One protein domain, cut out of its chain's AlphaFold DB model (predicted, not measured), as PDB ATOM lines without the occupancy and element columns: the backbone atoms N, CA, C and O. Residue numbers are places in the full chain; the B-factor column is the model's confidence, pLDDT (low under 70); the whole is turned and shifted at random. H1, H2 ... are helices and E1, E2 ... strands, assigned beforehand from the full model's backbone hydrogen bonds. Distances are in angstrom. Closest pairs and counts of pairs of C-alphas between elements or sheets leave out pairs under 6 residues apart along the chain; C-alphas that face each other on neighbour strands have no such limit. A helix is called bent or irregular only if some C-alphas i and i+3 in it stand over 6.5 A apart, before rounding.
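This is residues 9 to 174 of the 182 residues of an uncharacterized protein of Torrubiella hemipterigena (UniProt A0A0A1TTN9). Four helices form a body, H2 and H3 following each other nearly end to end with H1 and H4 packing on both, and from it the chain swings out in a wide open loop, residues 94 to 137, with H6 and H7 at its far end, coming back through H8 near H4. On another side of the body, H9 and the two short strands E1 and E2 make a small separate lobe, from which residues 162 to 167 stick out. The printed part has 166 residues with nine named helices and two named strands, in the order E1, H1 to H9, E2; the sheet has the order E1, E2 and is parallel. The class is mostly helix, and the whole is loose, with a radius of gyration of the C-alphas of 19.1 A and spans of 57 by 41 by 35 A.

Find C-alpha 9 at (-16.331, 37.516, 65.567), where strand E1, residues 9 to 11, begins. Helix H1 follows at residues 17 to 28, 17.0 A long, and H2 at residues 41 to 52, 16.4 A long. H3 takes residues 57 to 64. Look for C-alpha 72 at (-13.284, 26.793, 92.827): from there H4, residues 72 to 87, the longest helix, runs 20.6 A. H4 is neither bent nor irregular, but only just: C-alphas 84 and 87 are 6.4 A apart. Next come H5 at residues 89 to 93, H6 at 112 to 118, H7 at 121 to 127 and H8 at 138 to 145. H9, residues 156 to 165, is 14.4 A long, and E2, residues 169 to 173, is 13.0 A long and ends with C-alpha 173 at (-16.205, 44.793, 68.467).

Begin with H1, H2 and H4, a bundle of the up and down kind, each running against the one before it. H1 and H2 are a helical hairpin: residues 21 to 25 of H1 touch H2 at a shallow tilt of 15 degrees, opposite ways, and the closest C-alphas, those of Tyr 25 and Met 47, are 7.3 A apart. H2 touches H4 with its residues 47 to 51 alone, the closest C-alphas, Met 47 and Ile 86, being 6.1 A apart. H3 and H4 are a second helical hairpin, at a shallow tilt of 8 degrees; the closest C-alphas, Glu 64 and Cys 75, are 4.9 A apart. H2 and H3 touch only at the corner, with C-alphas 51 and 57 closest at 4.8 A. Walking outward, H5 is close to H1 but not clearly touching, with C-alphas 28 and 90 closest at 7.8 A. H8 is close to H4 but not clearly touching, about perpendicular at 76 degrees, with C-alphas 76 and 145 closest at 7.0 A. H6 and H7 are close but not clearly touching, at a steep tilt of 64 degrees; C-alphas 118 and 124 are closest at 6.6 A. H7 and H8 are apart. Now look at E1 and E2, parallel neighbours at 9 degrees: N 10 and O 171 are within hydrogen-bond range at 2.9 A, as are N 173 and O 10 at 3.0 A. With H1 to H9 between them they make a strand-helix-strand unit, two parallel neighbour strands joined through helices. The closest C-alphas of H9 and E2, Leu 164 and Val 170, are 6.8 A apart. Every O i to N i+4 pair is within hydrogen-bond range in H2 to H9, and 7 of 8 are in H1.

The two C-alphas farthest apart, those of Pro 54 and Lys 122, are 57.5 A from each other. The printed part has no cut. The links H1 to H2, 12 residues, and H5 to H6, 18 residues, are long. The mean pLDDT of the printed part is 91.7; look for values under 70 at residues 67 to 70, 108 and 110 to 111.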
ATOM      1  N   LEU A   9     -15.761  36.211  65.264       97.94
ATOM      2  CA  LEU A   9     -16.331  37.516  65.567       97.94
ATOM      3  C   LEU A   9     -16.859  37.472  66.997       97.94
ATOM      4  O   LEU A   9     -17.681  36.610  67.302       97.94
ATOM      5  N   VAL A  10     -16.388  38.377  67.854       97.44
ATOM      6  CA  VAL A  10     -16.874  38.499  69.232       97.44
ATOM      7  C   VAL A  10     -17.331  39.932  69.460       97.44
ATOM      8  O   VAL A  10     -16.527  40.863  69.418       97.44
ATOM      9  N   GLY A  11     -18.640  40.086  69.639       97.50
ATOM     10  CA  GLY A  11     -19.272  41.339  70.023       97.50
ATOM     11  C   GLY A  11     -19.460  41.375  71.529       97.50
ATOM     12  O   GLY A  11     -19.964  40.381  72.044       97.50
ATOM     13  N   ASN A  12     -19.085  42.472  72.195       97.00
ATOM     14  CA  ASN A  12     -19.388  42.703  73.615       97.00
ATOM     15  C   ASN A  12     -19.012  41.487  74.487       97.00
ATOM     16  O   ASN A  12     -19.862  40.829  75.076       97.00
ATOM     17  N   GLY A  13     -17.734  41.100  74.440       94.94
ATOM     18  CA  GLY A  13     -17.264  39.842  75.018       94.94
ATOM     19  C   GLY A  13     -16.626  39.993  76.397       94.94
ATOM     20  O   GLY A  13     -15.879  40.938  76.641       94.94
ATOM     21  N   TRP A  14     -16.838  38.986  77.243       94.50
ATOM     22  CA  TRP A  14     -16.128  38.779  78.504       94.50
ATOM     23  C   TRP A  14     -14.939  37.827  78.285       94.50
ATOM     24  O   TRP A  14     -15.128  36.694  77.839       94.50
ATOM     25  N   PHE A  15     -13.707  38.292  78.530       91.25
ATOM     26  CA  PHE A  15     -12.479  37.542  78.192       91.25
ATOM     27  C   PHE A  15     -11.484  37.423  79.346       91.25
ATOM     28  O   PHE A  15     -10.932  36.349  79.585       91.25
ATOM     29  N   ASP A  16     -11.215  38.549  80.002       93.12
ATOM     30  CA  ASP A  16     -10.297  38.678  81.126       93.12
ATOM     31  C   ASP A  16     -11.073  39.379  82.246       93.12
ATOM     32  O   ASP A  16     -11.329  40.584  82.142       93.12
ATOM     33  N   PRO A  17     -11.462  38.646  83.301       93.62
ATOM     34  CA  PRO A  17     -12.259  39.206  84.384       93.62
ATOM     35  C   PRO A  17     -11.565  40.368  85.095       93.62
ATOM     36  O   PRO A  17     -12.217  41.329  85.493       93.62
ATOM     37  N   VAL A  18     -10.235  40.346  85.227       94.50
ATOM     38  CA  VAL A  18      -9.504  41.445  85.876       94.50
ATOM     39  C   VAL A  18      -9.644  42.724  85.061       94.50
ATOM     40  O   VAL A  18      -9.949  43.774  85.629       94.50
ATOM     41  N   VAL A  19      -9.458  42.636  83.743       95.06
ATOM     42  CA  VAL A  19      -9.632  43.783  82.841       95.06
ATOM     43  C   VAL A  19     -11.096  44.221  82.790       95.06
ATOM     44  O   VAL A  19     -11.358  45.419  82.870       95.06
ATOM     45  N   GLY A  20     -12.042  43.282  82.717       95.12
ATOM     46  CA  GLY A  20     -13.477  43.570  82.687       95.12
ATOM     47  C   GLY A  20     -13.959  44.317  83.934       95.12
ATOM     48  O   GLY A  20     -14.607  45.357  83.830       95.12
ATOM     49  N   TYR A  21     -13.546  43.884  85.128       97.06
ATOM     50  CA  TYR A  21     -13.888  44.600  86.361       97.06
ATOM     51  C   TYR A  21     -13.195  45.973  86.477       97.06
ATOM     52  O   TYR A  21     -13.771  46.901  87.050       97.06
ATOM     53  N   GLU A  22     -11.993  46.153  85.918       96.50
ATOM     54  CA  GLU A  22     -11.392  47.490  85.779       96.50
ATOM     55  C   GLU A  22     -12.198  48.379  84.818       96.50
ATOM     56  O   GLU A  22     -12.340  49.582  85.063       96.50
ATOM     57  N   ALA A  23     -12.764  47.795  83.760       95.62
ATOM     58  CA  ALA A  23     -13.561  48.496  82.761       95.62
ATOM     59  C   ALA A  23     -14.838  49.105  83.370       95.62
ATOM     60  O   ALA A  23     -15.084  50.293  83.170       95.62
ATOM     61  N   PHE A  24     -15.562  48.388  84.243       95.69
ATOM     62  CA  PHE A  24     -16.726  48.947  84.957       95.69
ATOM     63  C   PHE A  24     -16.417  50.247  85.714       95.69
ATOM     64  O   PHE A  24     -17.196  51.204  85.658       95.69
ATOM     65  N   TYR A  25     -15.277  50.314  86.412       95.56
ATOM     66  CA  TYR A  25     -14.842  51.545  87.083       95.56
ATOM     67  C   TYR A  25     -14.476  52.629  86.070       95.56
ATOM     68  O   TYR A  25     -14.854  53.793  86.235       95.56
ATOM     69  N   ASN A  26     -13.753  52.253  85.015       94.38
ATOM     70  CA  ASN A  26     -13.318  53.194  83.995       94.38
ATOM     71  C   ASN A  26     -14.493  53.849  83.277       94.38
ATOM     72  O   ASN A  26     -14.440  55.058  83.079       94.38
ATOM     73  N   PHE A  27     -15.532  53.074  82.960       93.44
ATOM     74  CA  PHE A  27     -16.754  53.505  82.284       93.44
ATOM     75  C   PHE A  27     -17.609  54.447  83.138       93.44
ATOM     76  O   PHE A  27     -18.209  55.391  82.629       93.44
ATOM     77  N   THR A  28     -17.675  54.197  84.449       91.50
ATOM     78  CA  THR A  28     -18.592  54.914  85.354       91.50
ATOM     79  C   THR A  28     -17.948  56.080  86.096       91.50
ATOM     80  O   THR A  28     -18.638  57.050  86.412       91.50
ATOM     81  N   VAL A  29     -16.646  56.007  86.394       92.50
ATOM     82  CA  VAL A  29     -15.962  56.953  87.288       92.50
ATOM     83  C   VAL A  29     -14.830  57.710  86.594       92.50
ATOM     84  O   VAL A  29     -14.861  58.940  86.548       92.50
ATOM     85  N   SER A  30     -13.781  57.022  86.139       89.62
ATOM     86  CA  SER A  30     -12.541  57.660  85.662       89.62
ATOM     87  C   SER A  30     -11.667  56.656  84.909       89.62
ATOM     88  O   SER A  30     -11.466  55.568  85.439       89.62
ATOM     89  N   PRO A  31     -11.074  56.998  83.746       87.06
ATOM     90  CA  PRO A  31     -10.806  58.357  83.258       87.06
ATOM     91  C   PRO A  31     -11.897  58.961  82.375       87.06
ATOM     92  O   PRO A  31     -11.808  60.140  82.028       87.06
ATOM     93  N   SER A  32     -12.885  58.176  81.962       71.38
ATOM     94  CA  SER A  32     -13.835  58.597  80.942       71.38
ATOM     95  C   SER A  32     -15.217  58.078  81.238       71.38
ATOM     96  O   SER A  32     -15.422  56.880  81.340       71.38
ATOM     97  N   ASN A  33     -16.178  58.979  81.215       70.25
ATOM     98  CA  ASN A  33     -17.562  58.609  81.070       70.25
ATOM     99  C   ASN A  33     -18.096  59.370  79.860       70.25
ATOM    100  O   ASN A  33     -18.122  60.602  79.856       70.25
ATOM    101  N   THR A  34     -18.417  58.650  78.789       75.75
ATOM    102  CA  THR A  34     -18.998  59.247  77.576       75.75
ATOM    103  C   THR A  34     -20.488  59.527  77.723       75.75
ATOM    104  O   THR A  34     -21.087  60.119  76.827       75.75
ATOM    105  N   TYR A  35     -21.071  59.118  78.846       85.06
ATOM    106  CA  TYR A  35     -22.477  59.260  79.173       85.06
ATOM    107  C   TYR A  35     -22.640  60.127  80.421       85.06
ATOM    108  O   TYR A  35     -21.704  60.333  81.187       85.06
ATOM    109  N   ASP A  36     -23.834  60.658  80.659       84.06
ATOM    110  CA  ASP A  36     -24.100  61.515  81.823       84.06
ATOM    111  C   ASP A  36     -24.287  60.684  83.115       84.06
ATOM    112  O   ASP A  36     -25.246  60.873  83.869       84.06
ATOM    113  N   LEU A  37     -23.392  59.721  83.376       87.75
ATOM    114  CA  LEU A  37     -23.405  58.930  84.616       87.75
ATOM    115  C   LEU A  37     -22.708  59.719  85.727       87.75
ATOM    116  O   LEU A  37     -21.571  60.165  85.592       87.75
ATOM    117  N   THR A  38     -23.399  59.911  86.844       87.94
ATOM    118  CA  THR A  38     -22.851  60.636  87.994       87.94
ATOM    119  C   THR A  38     -23.031  59.794  89.243       87.94
ATOM    120  O   THR A  38     -24.134  59.684  89.774       87.94
ATOM    121  N   LEU A  39     -21.932  59.209  89.716       90.75
ATOM    122  CA  LEU A  39     -21.872  58.534  91.009       90.75
ATOM    123  C   LEU A  39     -21.497  59.523  92.119       90.75
ATOM    124  O   LEU A  39     -20.729  60.464  91.915       90.75
ATOM    125  N   ASN A  40     -22.034  59.293  93.319       93.44
ATOM    126  CA  ASN A  40     -21.657  60.055  94.509       93.44
ATOM    127  C   ASN A  40     -20.166  59.857  94.819       93.44
ATOM    128  O   ASN A  40     -19.677  58.733  94.772       93.44
ATOM    129  N   GLU A  41     -19.460  60.912  95.235       94.81
ATOM    130  CA  GLU A  41     -18.011  60.863  95.508       94.81
ATOM    131  C   GLU A  41     -17.622  59.751  96.498       94.81
ATOM    132  O   GLU A  41     -16.637  59.042  96.295       94.81
ATOM    133  N   SER A  42     -18.425  59.548  97.548       97.06
ATOM    134  CA  SER A  42     -18.205  58.471  98.516       97.06
ATOM    135  C   SER A  42     -18.336  57.080  97.893       97.06
ATOM    136  O   SER A  42     -17.560  56.192  98.241       97.06
ATOM    137  N   VAL A  43     -19.277  56.896  96.962       96.62
ATOM    138  CA  VAL A  43     -19.488  55.637  96.232       96.62
ATOM    139  C   VAL A  43     -18.333  55.401  95.269       96.62
ATOM    140  O   VAL A  43     -17.728  54.334  95.308       96.62
ATOM    141  N   SER A  44     -17.945  56.412  94.489       95.50
ATOM    142  CA  SER A  44     -16.806  56.336  93.568       95.50
ATOM    143  C   SER A  44     -15.501  56.001  94.290       95.50
ATOM    144  O   SER A  44     -14.710  55.184  93.814       95.50
ATOM    145  N   LYS A  45     -15.271  56.594  95.469       97.19
ATOM    146  CA  LYS A  45     -14.105  56.276  96.298       97.19
ATOM    147  C   LYS A  45     -14.164  54.843  96.830       97.19
ATOM    148  O   LYS A  45     -13.155  54.146  96.793       97.19
ATOM    149  N   GLN A  46     -15.323  54.410  97.323       97.94
ATOM    150  CA  GLN A  46     -15.492  53.052  97.839       97.94
ATOM    151  C   GLN A  46     -15.281  52.009  96.735       97.94
ATOM    152  O   GLN A  46     -14.549  51.054  96.954       97.94
ATOM    153  N   MET A  47     -15.826  52.239  95.537       97.56
ATOM    154  CA  MET A  47     -15.625  51.375  94.370       97.56
ATOM    155  C   MET A  47     -14.142  51.278  93.984       97.56
ATOM    156  O   MET A  47     -13.650  50.188  93.710       97.56
ATOM    157  N   TYR A  48     -13.397  52.391  94.028       97.81
ATOM    158  CA  TYR A  48     -11.946  52.376  93.806       97.81
ATOM    159  C   TYR A  48     -11.214  51.522  94.852       97.81
ATOM    160  O   TYR A  48     -10.375  50.692  94.500       97.81
ATOM    161  N   ASP A  49     -11.527  51.714  96.136       98.38
ATOM    162  CA  ASP A  49     -10.898  50.970  97.232       98.38
ATOM    163  C   ASP A  49     -11.245  49.469  97.160       98.38
ATOM    164  O   ASP A  49     -10.372  48.623  97.380       98.38
ATOM    165  N   ASP A  50     -12.486  49.129  96.806       98.56
ATOM    166  CA  ASP A  50     -12.943  47.750  96.621       98.56
ATOM    167  C   ASP A  50     -12.358  47.103  95.359       98.56
ATOM    168  O   ASP A  50     -12.164  45.891  95.350       98.56
ATOM    169  N   LEU A  51     -12.013  47.868  94.319       98.44
ATOM    170  CA  LEU A  51     -11.373  47.345  93.109       98.44
ATOM    171  C   LEU A  51      -9.865  47.138  93.301       98.44
ATOM    172  O   LEU A  51      -9.351  46.031  93.107       98.44
ATOM    173  N   TYR A  52      -9.166  48.201  93.703       98.38
ATOM    174  CA  TYR A  52      -7.702  48.299  93.699       98.38
ATOM    175  C   TYR A  52      -7.048  48.067  95.064       98.38
ATOM    176  O   TYR A  52      -5.819  48.004  95.159       98.38
ATOM    177  N   GLY A  53      -7.833  47.958  96.138       98.06
ATOM    178  CA  GLY A  53      -7.313  47.709  97.476       98.06
ATOM    179  C   GLY A  53      -6.559  46.376  97.592       98.06
ATOM    180  O   GLY A  53      -6.747  45.462  96.789       98.06
ATOM    181  N   PRO A  54      -5.736  46.196  98.643       95.88
ATOM    182  CA  PRO A  54      -4.920  44.988  98.824       95.88
ATOM    183  C   PRO A  54      -5.740  43.696  98.977       95.88
ATOM    184  O   PRO A  54      -5.229  42.614  98.716       95.88
ATOM    185  N   ASN A  55      -7.006  43.811  99.393       95.06
ATOM    186  CA  ASN A  55      -7.988  42.723  99.430       95.06
ATOM    187  C   ASN A  55      -9.199  43.037  98.533       95.06
ATOM    188  O   ASN A  55     -10.310  42.591  98.828       95.06
ATOM    189  N   GLY A  56      -8.995  43.868  97.511       97.75
ATOM    190  CA  GLY A  56     -10.006  44.256  96.540       97.75
ATOM    191  C   GLY A  56     -10.206  43.203  95.455       97.75
ATOM    192  O   GLY A  56      -9.521  42.176  95.430       97.75
ATOM    193  N   CYS A  57     -11.147  43.469  94.559       98.00
ATOM    194  CA  CYS A  57     -11.564  42.587  93.480       98.00
ATOM    195  C   CYS A  57     -10.369  42.086  92.657       98.00
ATOM    196  O   CYS A  57     -10.125  40.880  92.589       98.00
ATOM    197  N   LYS A  58      -9.543  43.002  92.138       96.44
ATOM    198  CA  LYS A  58      -8.389  42.661  91.295       96.44
ATOM    199  C   LYS A  58      -7.413  41.719  92.000       96.44
ATOM    200  O   LYS A  58      -7.030  40.691  91.448       96.44
ATOM    201  N   ALA A  59      -7.058  42.030  93.246       95.62
ATOM    202  CA  ALA A  59      -6.148  41.202  94.035       95.62
ATOM    203  C   ALA A  59      -6.731  39.808  94.329       95.62
ATOM    204  O   ALA A  59      -5.992  38.822  94.335       95.62
ATOM    205  N   ARG A  60      -8.046  39.711  94.561       94.75
ATOM    206  CA  ARG A  60      -8.734  38.434  94.800       94.75
ATOM    207  C   ARG A  60      -8.764  37.570  93.545       94.75
ATOM    208  O   ARG A  60      -8.336  36.423  93.624       94.75
ATOM    209  N   LEU A  61      -9.183  38.113  92.403       93.75
ATOM    210  CA  LEU A  61      -9.212  37.379  91.132       93.75
ATOM    211  C   LEU A  61      -7.814  36.877  90.754       93.75
ATOM    212  O   LEU A  61      -7.616  35.684  90.538       93.75
ATOM    213  N   GLN A  62      -6.804  37.749  90.812       91.81
ATOM    214  CA  GLN A  62      -5.419  37.388  90.487       91.81
ATOM    215  C   GLN A  62      -4.814  36.329  91.421       91.81
ATOM    216  O   GLN A  62      -3.860  35.628  91.064       91.81
ATOM    217  N   LYS A  63      -5.318  36.220  92.647       90.88
ATOM    218  CA  LYS A  63      -4.831  35.237  93.613       90.88
ATOM    219  C   LYS A  63      -5.574  33.913  93.504       90.88
ATOM    220  O   LYS A  63      -4.942  32.863  93.596       90.88
ATOM    221  N   GLU A  64      -6.890  33.970  93.340       91.19
ATOM    222  CA  GLU A  64      -7.770  32.817  93.525       91.19
ATOM    223  C   GLU A  64      -8.285  32.221  92.201       91.19
ATOM    224  O   GLU A  64      -8.628  31.040  92.179       91.19
ATOM    225  N   CYS A  65      -8.288  32.986  91.100       89.19
ATOM    226  CA  CYS A  65      -8.900  32.605  89.816       89.19
ATOM    227  C   CYS A  65      -7.917  32.435  88.640       89.19
ATOM    228  O   CYS A  65      -8.298  31.935  87.589       89.19
ATOM    229  N   SER A  66      -6.641  32.799  88.797       74.88
ATOM    230  CA  SER A  66      -5.674  32.903  87.683       74.88
ATOM    231  C   SER A  66      -5.319  31.602  86.960       74.88
ATOM    232  O   SER A  66      -4.600  31.650  85.969       74.88
ATOM    233  N   LYS A  67      -5.735  30.437  87.475       67.56
ATOM    234  CA  LYS A  67      -5.605  29.104  86.857       67.56
ATOM    235  C   LYS A  67      -6.675  28.190  87.451       67.56
ATOM    236  O   LYS A  67      -7.067  28.413  88.597       67.56
ATOM    237  N   PRO A  68      -7.062  27.089  86.782       60.25
ATOM    238  CA  PRO A  68      -7.814  26.016  87.423       60.25
ATOM    239  C   PRO A  68      -6.944  25.364  88.512       60.25
ATOM    240  O   PRO A  68      -6.267  24.362  88.297       60.25
ATOM    241  N   THR A  69      -6.921  25.960  89.704       56.53
ATOM    242  CA  THR A  69      -6.199  25.460  90.884       56.53
ATOM    243  C   THR A  69      -6.939  24.299  91.552       56.53
ATOM    244  O   THR A  69      -6.417  23.682  92.479       56.53
ATOM    245  N   GLY A  70      -8.165  24.006  91.103       59.41
ATOM    246  CA  GLY A  70      -9.091  23.072  91.743       59.41
ATOM    247  C   GLY A  70      -9.777  23.645  92.989       59.41
ATOM    248  O   GLY A  70     -10.661  22.991  93.538       59.41
ATOM    249  N   ASN A  71      -9.423  24.861  93.428       70.69
ATOM    250  CA  ASN A  71     -10.088  25.557  94.529       70.69
ATOM    251  C   ASN A  71     -11.137  26.548  94.005       70.69
ATOM    252  O   ASN A  71     -11.019  27.761  94.176       70.69
ATOM    253  N   TYR A  72     -12.182  26.006  93.380       82.88
ATOM    254  CA  TYR A  72     -13.284  26.793  92.827       82.88
ATOM    255  C   TYR A  72     -13.961  27.674  93.879       82.88
ATOM    256  O   TYR A  72     -14.341  28.796  93.585       82.88
ATOM    257  N   THR A  73     -14.035  27.225  95.135       90.50
ATOM    258  CA  THR A  73     -14.667  27.987  96.220       90.50
ATOM    259  C   THR A  73     -14.034  29.362  96.428       90.50
ATOM    260  O   THR A  73     -14.757  30.336  96.626       90.50
ATOM    261  N   ALA A  74     -12.701  29.457  96.407       91.62
ATOM    262  CA  ALA A  74     -12.019  30.734  96.602       91.62
ATOM    263  C   ALA A  74     -12.239  31.676  95.411       91.62
ATOM    264  O   ALA A  74     -12.469  32.866  95.621       91.62
ATOM    265  N   CYS A  75     -12.248  31.137  94.189       92.31
ATOM    266  CA  CYS A  75     -12.553  31.931  93.006       92.31
ATOM    267  C   CYS A  75     -14.012  32.409  92.996       92.31
ATOM    268  O   CYS A  75     -14.249  33.596  92.833       92.31
ATOM    269  N   VAL A  76     -14.981  31.548  93.323       94.19
ATOM    270  CA  VAL A  76     -16.396  31.940  93.477       94.19
ATOM    271  C   VAL A  76     -16.564  33.064  94.501       94.19
ATOM    272  O   VAL A  76     -17.352  33.981  94.310       94.19
ATOM    273  N   GLN A  77     -15.825  33.022  95.612       95.56
ATOM    274  CA  GLN A  77     -15.862  34.100  96.606       95.56
ATOM    275  C   GLN A  77     -15.223  35.398  96.105       95.56
ATOM    276  O   GLN A  77     -15.656  36.476  96.512       95.56
ATOM    277  N   ALA A  78     -14.176  35.307  95.285       95.31
ATOM    278  CA  ALA A  78     -13.557  36.462  94.649       95.31
ATOM    279  C   ALA A  78     -14.513  37.103  93.638       95.31
ATOM    280  O   ALA A  78     -14.735  38.307  93.704       95.31
ATOM    281  N   ASP A  79     -15.112  36.282  92.784       95.00
ATOM    282  CA  ASP A  79     -16.049  36.672  91.740       95.00
ATOM    283  C   ASP A  79     -17.310  37.331  92.316       95.00
ATOM    284  O   ASP A  79     -17.585  38.490  92.032       95.00
ATOM    285  N   ASN A  80     -17.970  36.688  93.288       96.94
ATOM    286  CA  ASN A  80     -19.115  37.288  93.987       96.94
ATOM    287  C   ASN A  80     -18.763  38.633  94.641       96.94
ATOM    288  O   ASN A  80     -19.572  39.554  94.647       96.94
ATOM    289  N   PHE A  81     -17.555  38.769  95.207       98.06
ATOM    290  CA  PHE A  81     -17.124  40.050  95.770       98.06
ATOM    291  C   PHE A  81     -16.999  41.121  94.681       98.06
ATOM    292  O   PHE A  81     -17.384  42.264  94.911       98.06
ATOM    293  N   CYS A  82     -16.450  40.769  93.521       97.94
ATOM    294  CA  CYS A  82     -16.312  41.679  92.394       97.94
ATOM    295  C   CYS A  82     -17.675  42.098  91.829       97.94
ATOM    296  O   CYS A  82     -17.926  43.300  91.718       97.94
ATOM    297  N   SER A  83     -18.574  41.145  91.575       97.06
ATOM    298  CA  SER A  83     -19.929  41.428  91.089       97.06
ATOM    299  C   SER A  83     -20.708  42.320  92.071       97.06
ATOM    300  O   SER A  83     -21.246  43.363  91.695       97.06
ATOM    301  N   ASP A  84     -20.651  42.024  93.376       97.69
ATOM    302  CA  ASP A  84     -21.340  42.816  94.404       97.69
ATOM    303  C   ASP A  84     -20.774  44.238  94.564       97.69
ATOM    304  O   ASP A  84     -21.511  45.182  94.873       97.69
ATOM    305  N   LYS A  85     -19.447  44.399  94.474       97.94
ATOM    306  CA  LYS A  85     -18.766  45.658  94.834       97.94
ATOM    307  C   LYS A  85     -18.456  46.564  93.664       97.94
ATOM    308  O   LYS A  85     -18.242  47.752  93.898       97.94
ATOM    309  N   ILE A  86     -18.411  46.022  92.455       97.50
ATOM    310  CA  ILE A  86     -17.979  46.741  91.262       97.50
ATOM    311  C   ILE A  86     -19.122  46.796  90.252       97.50
ATOM    312  O   ILE A  86     -19.636  47.878  89.988       97.50
ATOM    313  N   GLU A  87     -19.559  45.648  89.739       95.31
ATOM    314  CA  GLU A  87     -20.596  45.559  88.700       95.31
ATOM    315  C   GLU A  87     -21.934  46.131  89.196       95.31
ATOM    316  O   GLU A  87     -22.465  47.094  88.639       95.31
ATOM    317  N   SER A  88     -22.402  45.654  90.354       95.38
ATOM    318  CA  SER A  88     -23.679  46.055  90.957       95.38
ATOM    319  C   SER A  88     -23.732  47.527  91.401       95.38
ATOM    320  O   SER A  88     -24.781  48.011  91.837       95.38
ATOM    321  N   VAL A  89     -22.624  48.281  91.360       93.69
ATOM    322  CA  VAL A  89     -22.629  49.714  91.717       93.69
ATOM    323  C   VAL A  89     -23.531  50.500  90.773       93.69
ATOM    324  O   VAL A  89     -24.220  51.417  91.230       93.69
ATOM    325  N   MET A  90     -23.563  50.134  89.492       89.75
ATOM    326  CA  MET A  90     -24.402  50.789  88.492       89.75
ATOM    327  C   MET A  90     -25.887  50.597  88.827       89.75
ATOM    328  O   MET A  90     -26.592  51.587  89.053       89.75
ATOM    329  N   ASP A  91     -26.332  49.351  88.993       89.31
ATOM    330  CA  ASP A  91     -27.731  49.026  89.305       89.31
ATOM    331  C   ASP A  91     -28.217  49.702  90.587       89.31
ATOM    332  O   ASP A  91     -29.314  50.261  90.643       89.31
ATOM    333  N   ASN A  92     -27.373  49.704  91.620       92.94
ATOM    334  CA  ASN A  92     -27.743  50.197  92.943       92.94
ATOM    335  C   ASN A  92     -27.770  51.729  93.061       92.94
ATOM    336  O   ASN A  92     -28.317  52.248  94.037       92.94
ATOM    337  N   ASN A  93     -27.154  52.462  92.125       93.38
ATOM    338  CA  ASN A  93     -26.986  53.917  92.242       93.38
ATOM    339  C   ASN A  93     -27.511  54.711  91.038       93.38
ATOM    340  O   ASN A  93     -27.899  55.868  91.212       93.38
ATOM    341  N   LEU A  94     -27.502  54.133  89.836       91.00
ATOM    342  CA  LEU A  94     -27.794  54.837  88.582       91.00
ATOM    343  C   LEU A  94     -29.069  54.347  87.893       91.00
ATOM    344  O   LEU A  94     -29.660  55.116  87.125       91.00
ATOM    345  N   PHE A  95     -29.506  53.118  88.187       91.56
ATOM    346  CA  PHE A  95     -30.724  52.513  87.635       91.56
ATOM    347  C   PHE A  95     -30.772  52.578  86.096       91.56
ATOM    348  O   PHE A  95     -31.808  52.906  85.510       91.56
ATOM    349  N   ARG A  96     -29.629  52.343  85.439       91.06
ATOM    350  CA  ARG A  96     -29.545  52.164  83.983       91.06
ATOM    351  C   ARG A  96     -29.664  50.691  83.635       91.06
ATOM    352  O   ARG A  96     -29.472  49.851  84.504       91.06
ATOM    353  N   ASP A  97     -30.059  50.402  82.404       91.50
ATOM    354  CA  ASP A  97     -29.928  49.049  81.874       91.50
ATOM    355  C   ASP A  97     -28.443  48.746  81.623       91.50
ATOM    356  O   ASP A  97     -27.684  49.610  81.178       91.50
ATOM    357  N   ASP A  98     -28.018  47.543  81.989       91.88
ATOM    358  CA  ASP A  98     -26.635  47.078  81.900       91.88
ATOM    359  C   ASP A  98     -26.228  46.708  80.466       91.88
ATOM    360  O   ASP A  98     -25.046  46.784  80.139       91.88
ATOM    361  N   HIS A  99     -27.191  46.391  79.595       92.31
ATOM    362  CA  HIS A  99     -26.952  46.086  78.182       92.31
ATOM    363  C   HIS A  99     -27.068  47.331  77.279       92.31
ATOM    364  O   HIS A  99     -26.504  47.348  76.180       92.31
ATOM    365  N   ASP A 100     -27.782  48.378  77.714       93.06
ATOM    366  CA  ASP A 100     -27.811  49.697  77.071       93.06
ATOM    367  C   ASP A 100     -28.020  50.837  78.088       93.06
ATOM    368  O   ASP A 100     -29.136  51.131  78.525       93.06
ATOM    369  N   ILE A 101     -26.954  51.580  78.400       92.06
ATOM    370  CA  ILE A 101     -27.004  52.647  79.415       92.06
ATOM    371  C   ILE A 101     -27.877  53.858  79.045       92.06
ATOM    372  O   ILE A 101     -28.008  54.792  79.851       92.06
ATOM    373  N   HIS A 102     -28.430  53.912  77.829       91.06
ATOM    374  CA  HIS A 102     -29.372  54.961  77.447       91.06
ATOM    375  C   HIS A 102     -30.740  54.709  78.082       91.06
ATOM    376  O   HIS A 102     -31.480  55.665  78.341       91.06
ATOM    377  N   ASP A 103     -31.052  53.443  78.357       91.25
ATOM    378  CA  ASP A 103     -32.304  53.015  78.949       91.25
ATOM    379  C   ASP A 103     -32.224  52.969  80.481       91.25
ATOM    380  O   ASP A 103     -31.167  52.868  81.107       91.25
ATOM    381  N   LEU A 104     -33.393  53.091  81.113       89.62
ATOM    382  CA  LEU A 104     -33.545  52.897  82.552       89.62
ATOM    383  C   LEU A 104     -33.862  51.431  82.843       89.62
ATOM    384  O   LEU A 104     -34.634  50.810  82.112       89.62
ATOM    385  N   SER A 105     -33.357  50.928  83.966       87.69
ATOM    386  CA  SER A 105     -33.735  49.617  84.490       87.69
ATOM    387  C   SER A 105     -34.920  49.745  85.467       87.69
ATOM    388  O   SER A 105     -34.905  50.620  86.343       87.69
ATOM    389  N   PRO A 106     -35.970  48.907  85.348       84.00
ATOM    390  CA  PRO A 106     -36.130  47.837  84.359       84.00
ATOM    391  C   PRO A 106     -36.534  48.364  82.970       84.00
ATOM    392  O   PRO A 106     -37.361  49.274  82.863       84.00
ATOM    393  N   VAL A 107     -36.021  47.727  81.911       79.12
ATOM    394  CA  VAL A 107     -36.376  48.063  80.522       79.12
ATOM    395  C   VAL A 107     -37.870  47.911  80.244       79.12
ATOM    396  O   VAL A 107     -38.561  47.034  80.767       79.12
ATOM    397  N   SER A 108     -38.384  48.783  79.375       69.19
ATOM    398  CA  SER A 108     -39.818  48.856  79.064       69.19
ATOM    399  C   SER A 108     -40.307  47.808  78.054       69.19
ATOM    400  O   SER A 108     -41.519  47.606  77.923       69.19
ATOM    401  N   PHE A 109     -39.402  47.134  77.334       71.38
ATOM    402  CA  PHE A 109     -39.762  46.144  76.320       71.38
ATOM    403  C   PHE A 109     -39.687  44.711  76.857       71.38
ATOM    404  O   PHE A 109     -38.895  44.379  77.732       71.38
ATOM    405  N   SER A 110     -40.556  43.838  76.335       67.19
ATOM    406  CA  SER A 110     -40.676  42.459  76.811       67.19
ATOM    407  C   SER A 110     -39.960  41.474  75.891       67.19
ATOM    408  O   SER A 110     -40.386  41.253  74.756       67.19
ATOM    409  N   TYR A 111     -38.957  40.781  76.430       66.81
ATOM    410  CA  TYR A 111     -38.284  39.648  75.781       66.81
ATOM    411  C   TYR A 111     -39.204  38.428  75.537       66.81
ATOM    412  O   TYR A 111     -38.867  37.512  74.784       66.81
ATOM    413  N   ASN A 112     -40.427  38.434  76.087       80.12
ATOM    414  CA  ASN A 112     -41.368  37.313  75.999       80.12
ATOM    415  C   ASN A 112     -41.906  37.049  74.585       80.12
ATOM    416  O   ASN A 112     -42.481  35.986  74.344       80.12
ATOM    417  N   VAL A 113     -41.751  37.980  73.638       87.06
ATOM    418  CA  VAL A 113     -42.239  37.784  72.260       87.06
ATOM    419  C   VAL A 113     -41.566  36.574  71.611       87.06
ATOM    420  O   VAL A 113     -42.256  35.721  71.047       87.06
ATOM    421  N   CYS A 114     -40.243  36.449  71.746       89.00
ATOM    422  CA  CYS A 114     -39.491  35.321  71.197       89.00
ATOM    423  C   CYS A 114     -39.856  34.010  71.898       89.00
ATOM    424  O   CYS A 114     -40.110  33.010  71.226       89.00
ATOM    425  N   VAL A 115     -39.958  34.029  73.231       93.81
ATOM    426  CA  VAL A 115     -40.339  32.850  74.022       93.81
ATOM    427  C   VAL A 115     -41.710  32.327  73.598       93.81
ATOM    428  O   VAL A 115     -41.867  31.133  73.343       93.81
ATOM    429  N   ASN A 116     -42.697  33.210  73.459       94.12
ATOM    430  CA  ASN A 116     -44.045  32.830  73.041       94.12
ATOM    431  C   ASN A 116     -44.071  32.295  71.606       94.12
ATOM    432  O   ASN A 116     -44.728  31.291  71.334       94.12
ATOM    433  N   TYR A 117     -43.351  32.944  70.687       94.94
ATOM    434  CA  TYR A 117     -43.297  32.524  69.289       94.94
ATOM    435  C   TYR A 117     -42.646  31.146  69.125       94.94
ATOM    436  O   TYR A 117     -43.217  30.272  68.472       94.94
ATOM    437  N   LEU A 118     -41.490  30.924  69.756       96.19
ATOM    438  CA  LEU A 118     -40.746  29.664  69.663       96.19
ATOM    439  C   LEU A 118     -41.460  28.496  70.356       96.19
ATOM    440  O   LEU A 118     -41.234  27.345  69.995       96.19
ATOM    441  N   ASN A 119     -42.359  28.784  71.301       96.81
ATOM    442  CA  ASN A 119     -43.209  27.785  71.951       96.81
ATOM    443  C   ASN A 119     -44.575  27.581  71.274       96.81
ATOM    444  O   ASN A 119     -45.375  26.769  71.741       96.81
ATOM    445  N   ALA A 120     -44.877  28.274  70.171       97.69
ATOM    446  CA  ALA A 120     -46.098  28.006  69.422       97.69
ATOM    447  C   ALA A 120     -46.037  26.592  68.798       97.69
ATOM    448  O   ALA A 120     -45.044  26.278  68.137       97.69
ATOM    449  N   PRO A 121     -47.094  25.754  68.899       97.69
ATOM    450  CA  PRO A 121     -47.046  24.362  68.436       97.69
ATOM    451  C   PRO A 121     -46.609  24.209  66.978       97.69
ATOM    452  O   PRO A 121     -45.772  23.376  66.657       97.69
ATOM    453  N   LYS A 122     -47.118  25.084  66.100       98.00
ATOM    454  CA  LYS A 122     -46.753  25.096  64.678       98.00
ATOM    455  C   LYS A 122     -45.264  25.392  64.453       98.00
ATOM    456  O   LYS A 122     -44.687  24.885  63.498       98.00
ATOM    457  N   VAL A 123     -44.654  26.230  65.294       98.19
ATOM    458  CA  VAL A 123     -43.227  26.577  65.197       98.19
ATOM    459  C   VAL A 123     -42.374  25.418  65.710       98.19
ATOM    460  O   VAL A 123     -41.452  25.006  65.015       98.19
ATOM    461  N   GLN A 124     -42.722  24.828  66.857       98.25
ATOM    462  CA  GLN A 124     -42.019  23.653  67.382       98.25
ATOM    463  C   GLN A 124     -42.090  22.455  66.426       98.25
ATOM    464  O   GLN A 124     -41.063  21.835  66.161       98.25
ATOM    465  N   GLU A 125     -43.266  22.169  65.854       98.00
ATOM    466  CA  GLU A 125     -43.444  21.107  64.855       98.00
ATOM    467  C   GLU A 125     -42.568  21.355  63.622       98.00
ATOM    468  O   GLU A 125     -41.860  20.453  63.177       98.00
ATOM    469  N   ALA A 126     -42.554  22.587  63.104       98.31
ATOM    470  CA  ALA A 126     -41.737  22.948  61.949       98.31
ATOM    471  C   ALA A 126     -40.224  22.842  62.217       98.31
ATOM    472  O   ALA A 126     -39.469  22.509  61.305       98.31
ATOM    473  N   LEU A 127     -39.779  23.112  63.449       97.81
ATOM    474  CA  LEU A 127     -38.381  22.970  63.873       97.81
ATOM    475  C   LEU A 127     -38.008  21.526  64.253       97.81
ATOM    476  O   LEU A 127     -36.822  21.227  64.393       97.81
ATOM    477  N   GLY A 128     -38.991  20.641  64.454       97.94
ATOM    478  CA  GLY A 128     -38.774  19.320  65.047       97.94
ATOM    479  C   GLY A 128     -38.323  19.388  66.512       97.94
ATOM    480  O   GLY A 128     -37.583  18.519  66.969       97.94
ATOM    481  N   ALA A 129     -38.717  20.436  67.240       97.44
ATOM    482  CA  ALA A 129     -38.364  20.622  68.642       97.44
ATOM    483  C   ALA A 129     -39.266  19.773  69.552       97.44
ATOM    484  O   ALA A 129     -40.487  19.784  69.420       97.44
ATOM    485  N   PHE A 130     -38.661  19.067  70.511       95.81
ATOM    486  CA  PHE A 130     -39.372  18.205  71.472       95.81
ATOM    487  C   PHE A 130     -39.448  18.803  72.884       95.81
ATOM    488  O   PHE A 130     -39.982  18.178  73.798       95.81
ATOM    489  N   THR A 131     -38.883  19.992  73.080       95.75
ATOM    490  CA  THR A 131     -38.796  20.675  74.371       95.75
ATOM    491  C   THR A 131     -39.251  22.114  74.232       95.75
ATOM    492  O   THR A 131     -39.042  22.740  73.192       95.75
ATOM    493  N   ASN A 132     -39.819  22.655  75.307       95.44
ATOM    494  CA  ASN A 132     -40.135  24.074  75.361       95.44
ATOM    495  C   ASN A 132     -38.856  24.909  75.342       95.44
ATOM    496  O   ASN A 132     -37.857  24.559  75.970       95.44
ATOM    497  N   TYR A 133     -38.914  26.015  74.615       95.19
ATOM    498  CA  TYR A 133     -37.873  27.024  74.589       95.19
ATOM    499  C   TYR A 133     -37.930  27.871  75.865       95.19
ATOM    500  O   TYR A 133     -39.006  28.277  76.313       95.19
ATOM    501  N   SER A 134     -36.758  28.171  76.413       93.31
ATOM    502  CA  SER A 134     -36.534  29.185  77.440       93.31
ATOM    503  C   SER A 134     -35.346  30.031  76.994       93.31
ATOM    504  O   SER A 134     -34.408  29.503  76.400       93.31
ATOM    505  N   ASP A 135     -35.417  31.331  77.242       90.38
ATOM    506  CA  ASP A 135     -34.362  32.303  76.939       90.38
ATOM    507  C   ASP A 135     -33.128  32.133  77.833       90.38
ATOM    508  O   ASP A 135     -32.010  32.373  77.384       90.38
ATOM    509  N   TYR A 136     -33.316  31.646  79.060       90.62
ATOM    510  CA  TYR A 136     -32.235  31.381  80.000       90.62
ATOM    511  C   TYR A 136     -32.435  30.072  80.778       90.62
ATOM    512  O   TYR A 136     -33.558  29.623  81.025       90.62
ATOM    513  N   SER A 137     -31.329  29.453  81.207       95.00
ATOM    514  CA  SER A 137     -31.332  28.268  82.072       95.00
ATOM    515  C   SER A 137     -30.567  28.533  83.363       95.00
ATOM    516  O   SER A 137     -29.343  28.407  83.415       95.00
ATOM    517  N   TYR A 138     -31.304  28.787  84.448       95.06
ATOM    518  CA  TYR A 138     -30.723  28.926  85.788       95.06
ATOM    519  C   TYR A 138     -29.939  27.690  86.229       95.06
ATOM    520  O   TYR A 138     -29.024  27.801  87.036       95.06
ATOM    521  N   ILE A 139     -30.276  26.501  85.728       96.69
ATOM    522  CA  ILE A 139     -29.539  25.277  86.062       96.69
ATOM    523  C   ILE A 139     -28.123  25.344  85.488       96.69
ATOM    524  O   ILE A 139     -27.169  25.033  86.197       96.69
ATOM    525  N   VAL A 140     -27.992  25.766  84.226       96.50
ATOM    526  CA  VAL A 140     -26.692  25.913  83.563       96.50
ATOM    527  C   VAL A 140     -25.924  27.075  84.183       96.50
ATOM    528  O   VAL A 140     -24.799  26.863  84.622       96.50
ATOM    529  N   GLY A 141     -26.549  28.246  84.337       94.75
ATOM    530  CA  GLY A 141     -25.913  29.407  84.969       94.75
ATOM    531  C   GLY A 141     -25.365  29.101  86.364       94.75
ATOM    532  O   GLY A 141     -24.192  29.323  86.639       94.75
ATOM    533  N   ASN A 142     -26.162  28.453  87.223       95.00
ATOM    534  CA  ASN A 142     -25.700  28.036  88.549       95.00
ATOM    535  C   ASN A 142     -24.581  26.985  88.503       95.00
ATOM    536  O   ASN A 142     -23.800  26.888  89.448       95.00
ATOM    537  N   ALA A 143     -24.514  26.150  87.462       94.62
ATOM    538  CA  ALA A 143     -23.436  25.178  87.320       94.62
ATOM    539  C   ALA A 143     -22.098  25.873  87.021       94.62
ATOM    540  O   ALA A 143     -21.112  25.546  87.678       94.62
ATOM    541  N   PHE A 144     -22.096  26.860  86.119       92.94
ATOM    542  CA  PHE A 144     -20.937  27.714  85.829       92.94
ATOM    543  C   PHE A 144     -20.547  28.584  87.036       92.94
ATOM    544  O   PHE A 144     -19.387  28.613  87.445       92.94
ATOM    545  N   GLY A 145     -21.526  29.200  87.704       91.25
ATOM    546  CA  GLY A 145     -21.275  29.996  88.909       91.25
ATOM    547  C   GLY A 145     -20.658  29.183  90.053       91.25
ATOM    548  O   GLY A 145     -19.859  29.694  90.823       91.25
ATOM    549  N   ARG A 146     -20.943  27.877  90.160       90.44
ATOM    550  CA  ARG A 146     -20.320  27.002  91.176       90.44
ATOM    551  C   ARG A 146     -18.859  26.670  90.897       90.44
ATOM    552  O   ARG A 146     -18.170  26.223  91.815       90.44
ATOM    553  N   THR A 147     -18.403  26.839  89.661       88.81
ATOM    554  CA  THR A 147     -16.999  26.653  89.295       88.81
ATOM    555  C   THR A 147     -16.221  27.965  89.315       88.81
ATOM    556  O   THR A 147     -15.009  27.924  89.148       88.81
ATOM    557  N   GLY A 148     -16.879  29.106  89.560       89.44
ATOM    558  CA  GLY A 148     -16.251  30.426  89.467       89.44
ATOM    559  C   GLY A 148     -15.755  30.710  88.054       89.44
ATOM    560  O   GLY A 148     -14.715  31.336  87.901       89.44
ATOM    561  N   ASP A 149     -16.441  30.156  87.048       90.69
ATOM    562  CA  ASP A 149     -16.023  30.249  85.647       90.69
ATOM    563  C   ASP A 149     -15.956  31.705  85.181       90.69
ATOM    564  O   ASP A 149     -15.008  32.082  84.505       90.69
ATOM    565  N   ASP A 150     -16.900  32.528  85.641       91.75
ATOM    566  CA  ASP A 150     -17.018  33.938  85.274       91.75
ATOM    567  C   ASP A 150     -15.837  34.781  85.781       91.75
ATOM    568  O   ASP A 150     -15.269  35.578  85.040       91.75
ATOM    569  N   GLY A 151     -15.368  34.518  87.006       90.75
ATOM    570  CA  GLY A 151     -14.141  35.103  87.552       90.75
ATOM    571  C   GLY A 151     -12.832  34.473  87.049       90.75
ATOM    572  O   GLY A 151     -11.755  34.985  87.372       90.75
ATOM    573  N   CYS A 152     -12.874  33.372  86.287       88.12
ATOM    574  CA  CYS A 152     -11.686  32.665  85.796       88.12
ATOM    575  C   CYS A 152     -11.219  33.158  84.422       88.12
ATOM    576  O   CYS A 152     -11.962  33.177  83.447       88.12
ATOM    577  N   GLU A 153      -9.914  33.407  84.291       76.50
ATOM    578  CA  GLU A 153      -9.289  33.557  82.978       76.50
ATOM    579  C   GLU A 153      -9.133  32.166  82.330       76.50
ATOM    580  O   GLU A 153      -8.201  31.412  82.621       76.50
ATOM    581  N   VAL A 154     -10.063  31.784  81.451       78.25
ATOM    582  CA  VAL A 154     -10.063  30.473  80.762       78.25
ATOM    583  C   VAL A 154      -9.133  30.427  79.538       78.25
ATOM    584  O   VAL A 154      -9.430  29.773  78.544       78.25
ATOM    585  N   ASN A 155      -7.984  31.111  79.604       85.31
ATOM    586  CA  ASN A 155      -7.044  31.333  78.491       85.31
ATOM    587  C   ASN A 155      -7.669  32.010  77.257       85.31
ATOM    588  O   ASN A 155      -7.094  31.932  76.173       85.31
ATOM    589  N   ALA A 156      -8.820  32.679  77.385       89.44
ATOM    590  CA  ALA A 156      -9.528  33.253  76.241       89.44
ATOM    591  C   ALA A 156      -8.621  34.183  75.414       89.44
ATOM    592  O   ALA A 156      -8.548  34.055  74.193       89.44
ATOM    593  N   VAL A 157      -7.859  35.064  76.072       91.88
ATOM    594  CA  VAL A 157      -6.925  35.991  75.408       91.88
ATOM    595  C   VAL A 157      -5.778  35.248  74.704       91.88
ATOM    596  O   VAL A 157      -5.439  35.566  73.560       91.88
ATOM    597  N   ASP A 158      -5.213  34.224  75.345       93.31
ATOM    598  CA  ASP A 158      -4.156  33.387  74.763       93.31
ATOM    599  C   ASP A 158      -4.657  32.594  73.545       93.31
ATOM    600  O   ASP A 158      -3.958  32.500  72.526       93.31
ATOM    601  N   ASP A 159      -5.885  32.079  73.610       94.62
ATOM    602  CA  ASP A 159      -6.537  31.341  72.531       94.62
ATOM    603  C   ASP A 159      -6.869  32.253  71.343       94.62
ATOM    604  O   ASP A 159      -6.628  31.873  70.192       94.62
ATOM    605  N   LEU A 160      -7.309  33.493  71.584       95.31
ATOM    606  CA  LEU A 160      -7.415  34.508  70.527       95.31
ATOM    607  C   LEU A 160      -6.050  34.738  69.854       95.31
ATOM    608  O   LEU A 160      -5.953  34.784  68.623       95.31
ATOM    609  N   GLY A 161      -4.970  34.798  70.638       96.31
ATOM    610  CA  GLY A 161      -3.602  34.873  70.122       96.31
ATOM    611  C   GLY A 161      -3.188  33.644  69.300       96.31
ATOM    612  O   GLY A 161      -2.455  33.772  68.311       96.31
ATOM    613  N   LEU A 162      -3.650  32.448  69.671       96.94
ATOM    614  CA  LEU A 162      -3.418  31.214  68.918       96.94
ATOM    615  C   LEU A 162      -4.161  31.220  67.576       96.94
ATOM    616  O   LEU A 162      -3.565  30.853  66.562       96.94
ATOM    617  N   LEU A 163      -5.415  31.674  67.551       97.06
ATOM    618  CA  LEU A 163      -6.211  31.805  66.326       97.06
ATOM    619  C   LEU A 163      -5.521  32.725  65.312       97.06
ATOM    620  O   LEU A 163      -5.343  32.346  64.151       97.06
ATOM    621  N   LEU A 164      -5.019  33.875  65.764       97.31
ATOM    622  CA  LEU A 164      -4.258  34.798  64.916       97.31
ATOM    623  C   LEU A 164      -2.998  34.141  64.323       97.31
ATOM    624  O   LEU A 164      -2.714  34.296  63.134       97.31
ATOM    625  N   LYS A 165      -2.262  33.343  65.112       97.94
ATOM    626  CA  LYS A 165      -1.088  32.583  64.630       97.94
ATOM    627  C   LYS A 165      -1.450  31.519  63.592       97.94
ATOM    628  O   LYS A 165      -0.602  31.145  62.786       97.94
ATOM    629  N   GLN A 166      -2.687  31.029  63.609       96.94
ATOM    630  CA  GLN A 166      -3.215  30.056  62.650       96.94
ATOM    631  C   GLN A 166      -3.830  30.712  61.402       96.94
ATOM    632  O   GLN A 166      -4.420  30.010  60.585       96.94
ATOM    633  N   ALA A 167      -3.662  32.030  61.233       97.31
ATOM    634  CA  ALA A 167      -4.256  32.820  60.154       97.31
ATOM    635  C   ALA A 167      -5.798  32.829  60.157       97.31
ATOM    636  O   ALA A 167      -6.418  33.061  59.120       97.31
ATOM    637  N   VAL A 168      -6.412  32.618  61.326       98.31
ATOM    638  CA  VAL A 168      -7.837  32.886  61.545       98.31
ATOM    639  C   VAL A 168      -8.010  34.386  61.764       98.31
ATOM    640  O   VAL A 168      -7.291  34.997  62.557       98.31
ATOM    641  N   THR A 169      -8.968  34.991  61.068       98.25
ATOM    642  CA  THR A 169      -9.290  36.410  61.257       98.25
ATOM    643  C   THR A 169     -10.106  36.585  62.535       98.25
ATOM    644  O   THR A 169     -11.167  35.986  62.668       98.25
ATOM    645  N   VAL A 170      -9.649  37.420  63.466       98.00
ATOM    646  CA  VAL A 170     -10.395  37.739  64.693       98.00
ATOM    647  C   VAL A 170     -10.879  39.185  64.629       98.00
ATOM    648  O   VAL A 170     -10.074  40.093  64.428       98.00
ATOM    649  N   ALA A 171     -12.182  39.397  64.812       97.69
ATOM    650  CA  ALA A 171     -12.787  40.716  64.971       97.69
ATOM    651  C   ALA A 171     -13.428  40.823  66.358       97.69
ATOM    652  O   ALA A 171     -14.402  40.127  66.646       97.69
ATOM    653  N   LEU A 172     -12.879  41.705  67.193       97.00
ATOM    654  CA  LEU A 172     -13.482  42.105  68.461       97.00
ATOM    655  C   LEU A 172     -14.160  43.456  68.247       97.00
ATOM    656  O   LEU A 172     -13.528  44.386  67.740       97.00
ATOM    657  N   TYR A 173     -15.440  43.555  68.579       97.06
ATOM    658  CA  TYR A 173     -16.205  44.793  68.467       97.06
ATOM    659  C   TYR A 173     -17.059  44.983  69.716       97.06
ATOM    660  O   TYR A 173     -17.534  44.017  70.299       97.06
ATOM    661  N   ALA A 174     -17.241  46.228  70.134       95.38
ATOM    662  CA  ALA A 174     -18.034  46.561  71.308       95.38
ATOM    663  C   ALA A 174     -18.948  47.737  70.971       95.38
ATOM    664  O   ALA A 174     -18.511  48.728  70.373       95.38
TER     665      ALA A 174